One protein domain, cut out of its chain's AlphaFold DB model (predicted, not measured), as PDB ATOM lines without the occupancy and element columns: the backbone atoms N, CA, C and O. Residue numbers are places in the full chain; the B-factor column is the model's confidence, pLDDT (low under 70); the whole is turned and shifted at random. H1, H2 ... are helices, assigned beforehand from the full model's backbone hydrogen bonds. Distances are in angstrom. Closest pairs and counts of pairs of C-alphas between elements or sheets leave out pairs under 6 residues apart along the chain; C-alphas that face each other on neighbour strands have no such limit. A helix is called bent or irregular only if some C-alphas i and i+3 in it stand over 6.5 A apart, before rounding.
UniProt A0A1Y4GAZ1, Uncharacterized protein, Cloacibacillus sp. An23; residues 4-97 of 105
ATOM      1  N   PHE A   4      19.186  27.756  95.278       76.62
ATOM      2  CA  PHE A   4      20.092  27.462  96.383       76.62
ATOM      3  C   PHE A   4      20.403  28.695  97.248       76.62
ATOM      4  O   PHE A   4      20.350  28.616  98.468       76.62
ATOM      5  N   ALA A   5      20.646  29.859  96.635       76.31
ATOM      6  CA  ALA A   5      20.906  31.093  97.375       76.31
ATOM      7  C   ALA A   5      19.661  31.562  98.148       76.31
ATOM      8  O   ALA A   5      19.780  32.005  99.284       76.31
ATOM      9  N   ALA A   6      18.466  31.392  97.570       77.38
ATOM     10  CA  ALA A   6      17.205  31.692  98.252       77.38
ATOM     11  C   ALA A   6      16.949  30.756  99.448       77.38
ATOM     12  O   ALA A   6      16.507  31.214 100.497       77.38
ATOM     13  N   ALA A   7      17.285  29.468  99.320       77.94
ATOM     14  CA  ALA A   7      17.172  28.505 100.414       77.94
ATOM     15  C   ALA A   7      18.126  28.839 101.577       77.94
ATOM     16  O   ALA A   7      17.704  28.844 102.730       77.94
ATOM     17  N   VAL A   8      19.382  29.194 101.276       78.56
ATOM     18  CA  VAL A   8      20.376  29.584 102.294       78.56
ATOM     19  C   VAL A   8      19.966  30.870 103.019       78.56
ATOM     20  O   VAL A   8      20.069  30.928 104.240       78.56
ATOM     21  N   LEU A   9      19.443  31.869 102.299       79.88
ATOM     22  CA  LEU A   9      18.908  33.098 102.900       79.88
ATOM     23  C   LEU A   9      17.680  32.829 103.781       79.88
ATOM     24  O   LEU A   9      17.618  33.350 104.888       79.88
ATOM     25  N   SER A  10      16.754  31.966 103.349       76.38
ATOM     26  CA  SER A  10      15.583  31.600 104.163       76.38
ATOM     27  C   SER A  10      15.957  30.844 105.438       76.38
ATOM     28  O   SER A  10      15.343  31.053 106.475       76.38
ATOM     29  N   PHE A  11      16.997  30.006 105.383       76.19
ATOM     30  CA  PHE A  11      17.509  29.302 106.554       76.19
ATOM     31  C   PHE A  11      18.169  30.272 107.534       76.19
ATOM     32  O   PHE A  11      17.953  30.159 108.732       76.19
ATOM     33  N   PHE A  12      18.932  31.249 107.035       75.50
ATOM     34  CA  PHE A  12      19.550  32.275 107.875       75.50
ATOM     35  C   PHE A  12      18.515  33.190 108.533       75.50
ATOM     36  O   PHE A  12      18.641  33.459 109.721       75.50
ATOM     37  N   GLU A  13      17.470  33.606 107.813       75.88
ATOM     38  CA  GLU A  13      16.380  34.388 108.409       75.88
ATOM     39  C   GLU A  13      15.573  33.583 109.430       75.88
ATOM     40  O   GLU A  13      15.242  34.105 110.492       75.88
ATOM     41  N   LEU A  14      15.305  32.302 109.158       71.69
ATOM     42  CA  LEU A  14      14.634  31.421 110.114       71.69
ATOM     43  C   LEU A  14      15.484  31.233 111.379       71.69
ATOM     44  O   LEU A  14      14.968  31.294 112.488       71.69
ATOM     45  N   LEU A  15      16.801  31.084 111.221       69.00
ATOM     46  CA  LEU A  15      17.759  30.917 112.314       69.00
ATOM     47  C   LEU A  15      18.008  32.229 113.077       69.00
ATOM     48  O   LEU A  15      18.312  32.199 114.265       69.00
ATOM     49  N   GLU A  16      17.842  33.384 112.438       72.00
ATOM     50  CA  GLU A  16      17.894  34.698 113.084       72.00
ATOM     51  C   GLU A  16      16.589  35.027 113.835       72.00
ATOM     52  O   GLU A  16      16.640  35.607 114.926       72.00
ATOM     53  N   ALA A  17      15.443  34.589 113.302       67.06
ATOM     54  CA  ALA A  17      14.131  34.694 113.936       67.06
ATOM     55  C   ALA A  17      13.999  33.746 115.142       67.06
ATOM     56  O   ALA A  17      13.678  34.197 116.242       67.06
ATOM     57  N   GLU A  18      14.336  32.464 114.983       61.84
ATOM     58  CA  GLU A  18      14.309  31.474 116.070       61.84
ATOM     59  C   GLU A  18      15.502  31.623 117.024       61.84
ATOM     60  O   GLU A  18      15.393  31.357 118.222       61.84
ATOM     61  N   GLY A  19      16.655  32.095 116.544       61.56
ATOM     62  CA  GLY A  19      17.879  32.211 117.340       61.56
ATOM     63  C   GLY A  19      17.760  33.160 118.534       61.56
ATOM     64  O   GLY A  19      18.485  33.009 119.522       61.56
ATOM     65  N   ARG A  20      16.828  34.121 118.488       60.22
ATOM     66  CA  ARG A  20      16.565  35.057 119.592       60.22
ATOM     67  C   ARG A  20      15.727  34.429 120.708       60.22
ATOM     68  O   ARG A  20      16.008  34.680 121.879       60.22
ATOM     69  N   GLU A  21      14.770  33.573 120.360       60.81
ATOM     70  CA  GLU A  21      14.003  32.771 121.324       60.81
ATOM     71  C   GLU A  21      14.824  31.605 121.881       60.81
ATOM     72  O   GLU A  21      14.790  31.347 123.086       60.81
ATOM     73  N   PHE A  22      15.652  30.959 121.056       59.97
ATOM     74  CA  PHE A  22      16.582  29.936 121.529       59.97
ATOM     75  C   PHE A  22      17.604  30.497 122.509       59.97
ATOM     76  O   PHE A  22      17.930  29.821 123.477       59.97
ATOM     77  N   ARG A  23      18.104  31.725 122.317       61.56
ATOM     78  CA  ARG A  23      19.082  32.322 123.239       61.56
ATOM     79  C   ARG A  23      18.472  32.623 124.613       61.56
ATOM     80  O   ARG A  23      19.103  32.311 125.619       61.56
ATOM     81  N   SER A  24      17.241  33.134 124.677       62.31
ATOM     82  CA  SER A  24      16.560  33.400 125.955       62.31
ATOM     83  C   SER A  24      16.130  32.114 126.676       62.31
ATOM     84  O   SER A  24      16.298  31.996 127.893       62.31
ATOM     85  N   GLN A  25      15.653  31.103 125.939       65.38
ATOM     86  CA  GLN A  25      15.354  29.786 126.510       65.38
ATOM     87  C   GLN A  25      16.620  29.028 126.919       65.38
ATOM     88  O   GLN A  25      16.630  28.387 127.971       65.38
ATOM     89  N   ALA A  26      17.703  29.129 126.144       70.38
ATOM     90  CA  ALA A  26      18.985  28.521 126.473       70.38
ATOM     91  C   ALA A  26      19.586  29.150 127.729       70.38
ATOM     92  O   ALA A  26      20.050  28.417 128.591       70.38
ATOM     93  N   GLU A  27      19.524  30.470 127.902       74.69
ATOM     94  CA  GLU A  27      19.974  31.115 129.141       74.69
ATOM     95  C   GLU A  27      19.176  30.631 130.355       74.69
ATOM     96  O   GLU A  27      19.757  30.296 131.392       74.69
ATOM     97  N   ALA A  28      17.851  30.517 130.228       74.69
ATOM     98  CA  ALA A  28      17.010  29.985 131.293       74.69
ATOM     99  C   ALA A  28      17.324  28.509 131.596       74.69
ATOM    100  O   ALA A  28      17.412  28.125 132.766       74.69
ATOM    101  N   ALA A  29      17.528  27.683 130.569       78.31
ATOM    102  CA  ALA A  29      17.871  26.271 130.706       78.31
ATOM    103  C   ALA A  29      19.270  26.077 131.305       78.31
ATOM    104  O   ALA A  29      19.427  25.295 132.238       78.31
ATOM    105  N   VAL A  30      20.265  26.835 130.845       83.94
ATOM    106  CA  VAL A  30      21.640  26.822 131.358       83.94
ATOM    107  C   VAL A  30      21.668  27.292 132.804       83.94
ATOM    108  O   VAL A  30      22.289  26.645 133.640       83.94
ATOM    109  N   ARG A  31      20.941  28.361 133.149       83.38
ATOM    110  CA  ARG A  31      20.842  28.833 134.535       83.38
ATOM    111  C   ARG A  31      20.192  27.788 135.441       83.38
ATOM    112  O   ARG A  31      20.692  27.542 136.535       83.38
ATOM    113  N   ARG A  32      19.110  27.144 134.989       83.00
ATOM    114  CA  ARG A  32      18.467  26.036 135.719       83.00
ATOM    115  C   ARG A  32      19.413  24.846 135.872       83.00
ATOM    116  O   ARG A  32      19.533  24.318 136.972       83.00
ATOM    117  N   ALA A  33      20.118  24.466 134.810       86.62
ATOM    118  CA  ALA A  33      21.092  23.383 134.831       86.62
ATOM    119  C   ALA A  33      22.249  23.684 135.791       86.62
ATOM    120  O   ALA A  33      22.605  22.821 136.588       86.62
ATOM    121  N   LEU A  34      22.778  24.912 135.793       90.00
ATOM    122  CA  LEU A  34      23.807  25.331 136.743       90.00
ATOM    123  C   LEU A  34      23.307  25.260 138.184       90.00
ATOM    124  O   LEU A  34      24.011  24.733 139.036       90.00
ATOM    125  N   LEU A  35      22.102  25.760 138.468       90.50
ATOM    126  CA  LEU A  35      21.535  25.714 139.818       90.50
ATOM    127  C   LEU A  35      21.315  24.275 140.293       90.50
ATOM    128  O   LEU A  35      21.614  23.966 141.443       90.50
ATOM    129  N   LEU A  36      20.843  23.386 139.416       90.00
ATOM    130  CA  LEU A  36      20.675  21.966 139.731       90.00
ATOM    131  C   LEU A  36      22.019  21.264 139.929       90.00
ATOM    132  O   LEU A  36      22.162  20.477 140.860       90.00
ATOM    133  N   PHE A  37      23.011  21.567 139.094       87.38
ATOM    134  CA  PHE A  37      24.340  20.979 139.196       87.38
ATOM    135  C   PHE A  37      25.059  21.441 140.465       87.38
ATOM    136  O   PHE A  37      25.480  20.622 141.277       87.38
ATOM    137  N   PHE A  38      25.151  22.754 140.676       89.69
ATOM    138  CA  PHE A  38      25.840  23.333 141.825       89.69
ATOM    139  C   PHE A  38      25.084  23.062 143.128       89.69
ATOM    140  O   PHE A  38      25.693  22.725 144.140       89.69
ATOM    141  N   GLY A  39      23.751  23.148 143.094       88.94
ATOM    142  CA  GLY A  39      22.888  22.797 144.217       88.94
ATOM    143  C   GLY A  39      22.975  21.314 144.566       88.94
ATOM    144  O   GLY A  39      23.122  20.975 145.737       88.94
ATOM    145  N   GLY A  40      22.971  20.431 143.566       88.81
ATOM    146  CA  GLY A  40      23.168  18.994 143.755       88.81
ATOM    147  C   GLY A  40      24.546  18.667 144.329       88.81
ATOM    148  O   GLY A  40      24.648  17.867 145.258       88.81
ATOM    149  N   LEU A  41      25.597  19.335 143.847       90.31
ATOM    150  CA  LEU A  41      26.956  19.165 144.357       90.31
ATOM    151  C   LEU A  41      27.082  19.637 145.813       90.31
ATOM    152  O   LEU A  41      27.666  18.935 146.637       90.31
ATOM    153  N   MET A  42      26.491  20.788 146.152       86.94
ATOM    154  CA  MET A  42      26.437  21.291 147.529       86.94
ATOM    155  C   MET A  42      25.649  20.362 148.448       86.94
ATOM    156  O   MET A  42      26.104  20.067 149.550       86.94
ATOM    157  N   LEU A  43      24.502  19.855 147.990       87.00
ATOM    158  CA  LEU A  43      23.706  18.890 148.743       87.00
ATOM    159  C   LEU A  43      24.511  17.612 149.010       87.00
ATOM    160  O   LEU A  43      24.548  17.130 150.139       87.00
ATOM    161  N   PHE A  44      25.203  17.093 147.995       83.56
ATOM    162  CA  PHE A  44      26.059  15.919 148.130       83.56
ATOM    163  C   PHE A  44      27.189  16.152 149.143       83.56
ATOM    164  O   PHE A  44      27.377  15.349 150.056       83.56
ATOM    165  N   ALA A  45      27.894  17.281 149.038       83.75
ATOM    166  CA  ALA A  45      28.949  17.650 149.977       83.75
ATOM    167  C   ALA A  45      28.421  17.800 151.415       83.75
ATOM    168  O   ALA A  45      29.043  17.297 152.350       83.75
ATOM    169  N   ALA A  46      27.257  18.431 151.596       79.75
ATOM    170  CA  ALA A  46      26.620  18.594 152.901       79.75
ATOM    171  C   ALA A  46      26.244  17.247 153.529       79.75
ATOM    172  O   ALA A  46      26.459  17.032 154.719       79.75
ATOM    173  N   VAL A  47      25.732  16.316 152.725       83.81
ATOM    174  CA  VAL A  47      25.375  14.968 153.169       83.81
ATOM    175  C   VAL A  47      26.622  14.169 153.581       83.81
ATOM    176  O   VAL A  47      26.611  13.512 154.624       83.81
ATOM    177  N   LEU A  48      27.721  14.265 152.824       81.62
ATOM    178  CA  LEU A  48      29.006  13.669 153.208       81.62
ATOM    179  C   LEU A  48      29.547  14.277 154.508       81.62
ATOM    180  O   LEU A  48      29.954  13.545 155.411       81.62
ATOM    181  N   ALA A  49      29.524  15.607 154.623       79.75
ATOM    182  CA  ALA A  49      29.982  16.319 155.810       79.75
ATOM    183  C   ALA A  49      29.152  15.955 157.050       79.75
ATOM    184  O   ALA A  49      29.716  15.695 158.110       79.75
ATOM    185  N   ALA A  50      27.826  15.862 156.912       75.81
ATOM    186  CA  ALA A  50      26.930  15.432 157.981       75.81
ATOM    187  C   ALA A  50      27.209  13.983 158.411       75.81
ATOM    188  O   ALA A  50      27.290  13.704 159.607       75.81
ATOM    189  N   GLY A  51      27.424  13.072 157.455       76.31
ATOM    190  CA  GLY A  51      27.808  11.689 157.741       76.31
ATOM    191  C   GLY A  51      29.143  11.593 158.485       76.31
ATOM    192  O   GLY A  51      29.261  10.843 159.455       76.31
ATOM    193  N   PHE A  52      30.130  12.398 158.087       74.00
ATOM    194  CA  PHE A  52      31.423  12.458 158.763       74.00
ATOM    195  C   PHE A  52      31.325  13.062 160.169       74.00
ATOM    196  O   PHE A  52      31.906  12.516 161.104       74.00
ATOM    197  N   ALA A  53      30.568  14.146 160.350       73.81
ATOM    198  CA  ALA A  53      30.341  14.755 161.660       73.81
ATOM    199  C   ALA A  53      29.638  13.780 162.617       73.81
ATOM    200  O   ALA A  53      30.045  13.639 163.770       73.81
ATOM    201  N   PHE A  54      28.638  13.047 162.122       71.88
ATOM    202  CA  PHE A  54      27.958  12.007 162.886       71.88
ATOM    203  C   PHE A  54      28.912  10.865 163.266       71.88
ATOM    204  O   PHE A  54      28.940  10.439 164.420       71.88
ATOM    205  N   PHE A  55      29.752  10.416 162.329       69.19
ATOM    206  CA  PHE A  55      30.791   9.426 162.604       69.19
ATOM    207  C   PHE A  55      31.795   9.917 163.656       69.19
ATOM    208  O   PHE A  55      32.099   9.184 164.592       69.19
ATOM    209  N   ALA A  56      32.283  11.155 163.543       68.69
ATOM    210  CA  ALA A  56      33.234  11.746 164.483       68.69
ATOM    211  C   ALA A  56      32.641  11.913 165.890       68.69
ATOM    212  O   ALA A  56      33.353  11.730 166.874       68.69
ATOM    213  N   PHE A  57      31.342  12.207 165.989       71.06
ATOM    214  CA  PHE A  57      30.623  12.284 167.259       71.06
ATOM    215  C   PHE A  57      30.379  10.898 167.879       71.06
ATOM    216  O   PHE A  57      30.563  10.718 169.078       71.06
ATOM    217  N   ALA A  58      30.012   9.895 167.076       65.19
ATOM    218  CA  ALA A  58      29.697   8.547 167.558       65.19
ATOM    219  C   ALA A  58      30.940   7.675 167.828       65.19
ATOM    220  O   ALA A  58      30.915   6.815 168.712       65.19
ATOM    221  N   ALA A  59      32.038   7.889 167.097       66.69
ATOM    222  CA  ALA A  59      33.285   7.132 167.230       66.69
ATOM    223  C   ALA A  59      33.861   7.094 168.662       66.69
ATOM    224  O   ALA A  59      34.253   6.000 169.080       66.69
ATOM    225  N   PRO A  60      33.909   8.202 169.432       67.56
ATOM    226  CA  PRO A  60      34.373   8.171 170.819       67.56
ATOM    227  C   PRO A  60      33.371   7.543 171.800       67.56
ATOM    228  O   PRO A  60      33.799   7.083 172.853       67.56
ATOM    229  N   LEU A  61      32.071   7.487 171.479       66.44
ATOM    230  CA  LEU A  61      31.060   6.892 172.368       66.44
ATOM    231  C   LEU A  61      30.940   5.371 172.218       66.44
ATOM    232  O   LEU A  61      30.724   4.668 173.199       66.44
ATOM    233  N   ILE A  62      31.006   4.868 170.986       64.81
ATOM    234  CA  ILE A  62      30.560   3.507 170.635       64.81
ATOM    235  C   ILE A  62      31.681   2.685 169.963       64.81
ATOM    236  O   ILE A  62      31.563   1.474 169.774       64.81
ATOM    237  N   GLY A  63      32.807   3.323 169.636       64.00
ATOM    238  CA  GLY A  63      33.907   2.716 168.894       64.00
ATOM    239  C   GLY A  63      33.718   2.816 167.377       64.00
ATOM    240  O   GLY A  63      32.609   2.746 166.842       64.00
ATOM    241  N   ARG A  64      34.840   2.959 166.657       66.62
ATOM    242  CA  ARG A  64      34.900   3.155 165.192       66.62
ATOM    243  C   ARG A  64      34.015   2.206 164.355       66.62
ATOM    244  O   ARG A  64      33.358   2.718 163.449       66.62
ATOM    245  N   PRO A  65      33.958   0.877 164.594       65.38
ATOM    246  CA  PRO A  65      33.182  -0.011 163.721       65.38
ATOM    247  C   PRO A  65      31.667   0.182 163.875       65.38
ATOM    248  O   PRO A  65      30.937   0.180 162.885       65.38
ATOM    249  N   ALA A  66      31.183   0.408 165.098       61.88
ATOM    250  CA  ALA A  66      29.758   0.570 165.356       61.88
ATOM    251  C   ALA A  66      29.252   1.985 165.001       61.88
ATOM    252  O   ALA A  66      28.113   2.125 164.552       61.88
ATOM    253  N   ALA A  67      30.118   3.006 165.067       60.88
ATOM    254  CA  ALA A  67      29.845   4.343 164.528       60.88
ATOM    255  C   ALA A  67      29.677   4.350 162.993       60.88
ATOM    256  O   ALA A  67      28.804   5.038 162.462       60.88
ATOM    257  N   ALA A  68      30.473   3.557 162.265       64.56
ATOM    258  CA  ALA A  68      30.334   3.419 160.812       64.56
ATOM    259  C   ALA A  68      28.997   2.763 160.419       64.56
ATOM    260  O   ALA A  68      28.327   3.230 159.498       64.56
ATOM    261  N   LEU A  69      28.574   1.724 161.151       66.50
ATOM    262  CA  LEU A  69      27.290   1.047 160.929       66.50
ATOM    263  C   LEU A  69      26.090   1.957 161.194       66.50
ATOM    264  O   LEU A  69      25.132   1.942 160.426       66.50
ATOM    265  N   THR A  70      26.138   2.773 162.249       68.81
ATOM    266  CA  THR A  70      25.048   3.713 162.555       68.81
ATOM    267  C   THR A  70      24.967   4.845 161.538       68.81
ATOM    268  O   THR A  70      23.866   5.183 161.108       68.81
ATOM    269  N   ALA A  71      26.106   5.377 161.083       65.69
ATOM    270  CA  ALA A  71      26.132   6.351 159.994       65.69
ATOM    271  C   ALA A  71      25.554   5.760 158.695       65.69
ATOM    272  O   ALA A  71      24.703   6.381 158.060       65.69
ATOM    273  N   ALA A  72      25.947   4.532 158.336       66.69
ATOM    274  CA  ALA A  72      25.424   3.835 157.162       66.69
ATOM    275  C   ALA A  72      23.915   3.555 157.273       66.69
ATOM    276  O   ALA A  72      23.175   3.776 156.315       66.69
ATOM    277  N   ALA A  73      23.438   3.131 158.447       71.19
ATOM    278  CA  ALA A  73      22.021   2.893 158.699       71.19
ATOM    279  C   ALA A  73      21.193   4.185 158.597       71.19
ATOM    280  O   ALA A  73      20.138   4.183 157.963       71.19
ATOM    281  N   ALA A  74      21.685   5.297 159.153       74.38
ATOM    282  CA  ALA A  74      21.032   6.601 159.048       74.38
ATOM    283  C   ALA A  74      20.960   7.085 157.592       74.38
ATOM    284  O   ALA A  74      19.920   7.571 157.148       74.38
ATOM    285  N   PHE A  75      22.032   6.884 156.826       75.06
ATOM    286  CA  PHE A  75      22.073   7.221 155.406       75.06
ATOM    287  C   PHE A  75      21.093   6.375 154.586       75.06
ATOM    288  O   PHE A  75      20.383   6.893 153.725       75.06
ATOM    289  N   CYS A  76      21.007   5.077 154.884       73.25
ATOM    290  CA  CYS A  76      20.100   4.154 154.210       73.25
ATOM    291  C   CYS A  76      18.631   4.460 154.551       73.25
ATOM    292  O   CYS A  76      17.782   4.501 153.662       73.25
ATOM    293  N   ALA A  77      18.332   4.767 155.817       73.88
ATOM    294  CA  ALA A  77      17.004   5.191 156.253       73.88
ATOM    295  C   ALA A  77      16.598   6.538 155.630       73.88
ATOM    296  O   ALA A  77      15.492   6.673 155.102       73.88
ATOM    297  N   GLY A  78      17.507   7.517 155.620       75.19
ATOM    298  CA  GLY A  78      17.312   8.800 154.943       75.19
ATOM    299  C   GLY A  78      17.043   8.613 153.448       75.19
ATOM    300  O   GLY A  78      16.032   9.094 152.938       75.19
ATOM    301  N   GLY A  79      17.870   7.821 152.763       74.56
ATOM    302  CA  GLY A  79      17.680   7.480 151.353       74.56
ATOM    303  C   GLY A  79      16.332   6.809 151.079       74.56
ATOM    304  O   GLY A  79      15.622   7.204 150.155       74.56
ATOM    305  N   LEU A  80      15.920   5.856 151.919       77.12
ATOM    306  CA  LEU A  80      14.644   5.152 151.773       77.12
ATOM    307  C   LEU A  80      13.432   6.076 151.972       77.12
ATOM    308  O   LEU A  80      12.432   5.942 151.264       77.12
ATOM    309  N   THR A  81      13.497   7.022 152.914       74.81
ATOM    310  CA  THR A  81      12.408   7.994 153.127       74.81
ATOM    311  C   THR A  81      12.278   8.969 151.960       74.81
ATOM    312  O   THR A  81      11.158   9.224 151.510       74.81
ATOM    313  N   LEU A  82      13.399   9.444 151.410       76.62
ATOM    314  CA  LEU A  82      13.413  10.280 150.209       76.62
ATOM    315  C   LEU A  82      12.878   9.519 148.993       76.62
ATOM    316  O   LEU A  82      12.055  10.059 148.256       76.62
ATOM    317  N   LEU A  83      13.257   8.248 148.826       77.44
ATOM    318  CA  LEU A  83      12.777   7.399 147.736       77.44
ATOM    319  C   LEU A  83      11.265   7.145 147.831       77.44
ATOM    320  O   LEU A  83      10.549   7.265 146.840       77.44
ATOM    321  N   ARG A  84      10.748   6.861 149.035       77.69
ATOM    322  CA  ARG A  84       9.301   6.725 149.276       77.69
ATOM    323  C   ARG A  84       8.549   8.022 149.003       77.69
ATOM    324  O   ARG A  84       7.446   7.980 148.462       77.69
ATOM    325  N   ARG A  85       9.126   9.165 149.377       76.75
ATOM    326  CA  ARG A  85       8.529  10.476 149.112       76.75
ATOM    327  C   ARG A  85       8.485  10.761 147.614       76.75
ATOM    328  O   ARG A  85       7.421  11.100 147.116       76.75
ATOM    329  N   ALA A  86       9.581  10.524 146.896       72.88
ATOM    330  CA  ALA A  86       9.637  10.651 145.442       72.88
ATOM    331  C   ALA A  86       8.632   9.721 144.740       72.88
ATOM    332  O   ALA A  86       7.940  10.150 143.822       72.88
ATOM    333  N   ALA A  87       8.487   8.478 145.212       73.44
ATOM    334  CA  ALA A  87       7.501   7.538 144.683       73.44
ATOM    335  C   ALA A  87       6.052   8.015 144.898       73.44
ATOM    336  O   ALA A  87       5.230   7.875 143.997       73.44
ATOM    337  N   ARG A  88       5.737   8.622 146.053       71.69
ATOM    338  CA  ARG A  88       4.413   9.222 146.298       71.69
ATOM    339  C   ARG A  88       4.156  10.438 145.417       71.69
ATOM    340  O   ARG A  88       3.103  10.503 144.800       71.69
ATOM    341  N   THR A  89       5.120  11.350 145.304       70.31
ATOM    342  CA  THR A  89       4.995  12.530 144.434       70.31
ATOM    343  C   THR A  89       4.850  12.131 142.960       70.31
ATOM    344  O   THR A  89       4.089  12.747 142.224       70.31
ATOM    345  N   GLY A  90       5.521  11.058 142.526       60.94
ATOM    346  CA  GLY A  90       5.351  10.498 141.184       60.94
ATOM    347  C   GLY A  90       4.007   9.794 140.958       60.94
ATOM    348  O   GLY A  90       3.505   9.805 139.837       60.94
ATOM    349  N   ALA A  91       3.411   9.201 141.998       59.41
ATOM    350  CA  ALA A  91       2.081   8.594 141.923       59.41
ATOM    351  C   ALA A  91       0.966   9.654 141.870       59.41
ATOM    352  O   ALA A  91       0.068   9.543 141.043       59.41
ATOM    353  N   GLU A  92       1.076  10.712 142.676       56.53
ATOM    354  CA  GLU A  92       0.139  11.847 142.699       56.53
ATOM    355  C   GLU A  92       0.073  12.569 141.340       56.53
ATOM    356  O   GLU A  92      -1.004  12.890 140.837       56.53
ATOM    357  N   ASN A  93       1.225  12.729 140.683       55.00
ATOM    358  CA  ASN A  93       1.305  13.341 139.357       55.00
ATOM    359  C   ASN A  93       0.736  12.453 138.227       55.00
ATOM    360  O   ASN A  93       0.419  12.966 137.159       55.00
ATOM    361  N   ARG A  94       0.591  11.131 138.433       54.69
ATOM    362  CA  ARG A  94      -0.126  10.245 137.491       54.69
ATOM    363  C   ARG A  94      -1.631  10.314 137.682       54.69
ATOM    364  O   ARG A  94      -2.351  10.384 136.698       54.69
ATOM    365  N   THR A  95      -2.095  10.343 138.927       53.59
ATOM    366  CA  THR A  95      -3.529  10.412 139.228       53.59
ATOM    367  C   THR A  95      -4.159  11.727 138.775       53.59
ATOM    368  O   THR A  95      -5.298  11.728 138.335       53.59
ATOM    369  N   HIS A  96      -3.408  12.835 138.784       51.53
ATOM    370  CA  HIS A  96      -3.902  14.109 138.250       51.53
ATOM    371  C   HIS A  96      -3.821  14.219 136.715       51.53
ATOM    372  O   HIS A  96      -4.402  15.134 136.140       51.53
ATOM    373  N   GLY A  97      -3.110  13.300 136.054       50.00
ATOM    374  CA  GLY A  97      -3.011  13.234 134.595       50.00
ATOM    375  C   GLY A  97      -4.133  12.436 133.925       50.00
ATOM    376  O   GLY A  97      -4.357  12.629 132.736       50.00
TER     377      GLY A  97
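AT A GLANCE: This is residues 4 to 97 of the 105 residues of an uncharacterized protein of Cloacibacillus sp. An23 (UniProt A0A1Y4GAZ1). Two long helices meet near their ends as a narrow, open V, with the far longer arm, H1, making the length of the whole and kinked near residue 21. The printed part has 94 residues with two named helices, H1 then H2, and no named strand; the class is all helix. It is extended, with a radius of gyration of the C-alphas of 24.5 A, and spans 79 by 34 by 20 A.

IN THESE COORDINATES: H1, residues 4 to 62, begins at C-alpha 4 (20.092, 27.462, 96.383) and is 78.7 A long. It has a kink of 42 degrees near residue 21 and is only just irregular, with C-alphas 57 and 60 6.6 A apart. H2, residues 64 to 97, is 49.7 A long and ends at C-alpha 97 (-3.011, 13.234, 134.595).

HOW THE PARTS SIT: H1 and H2 form a helical hairpin over a tight link of one residue. They run opposite ways at a tilt of 38 degrees, only just steep. H1 touches H2 with residues 51 to 59 alone, and H2 touches H1 with residues 64 to 75 alone; the closest C-alphas, of Ala 58 and Ala 67, are 5.2 A apart. O i to N i+4 pairs are within hydrogen-bond range in 51 of 55 cases in H1 and 29 of 30 in H2.

THE WHOLE: The two C-alphas farthest apart, of Phe 4 and Leu 61, are 79.5 A apart. Residues 4 to 46 and 76 to 97 stand free. The printed part has no cut. Its mean pLDDT is 72.7, with residues 17 to 25, 58 to 72 and 90 to 97 among those under 70.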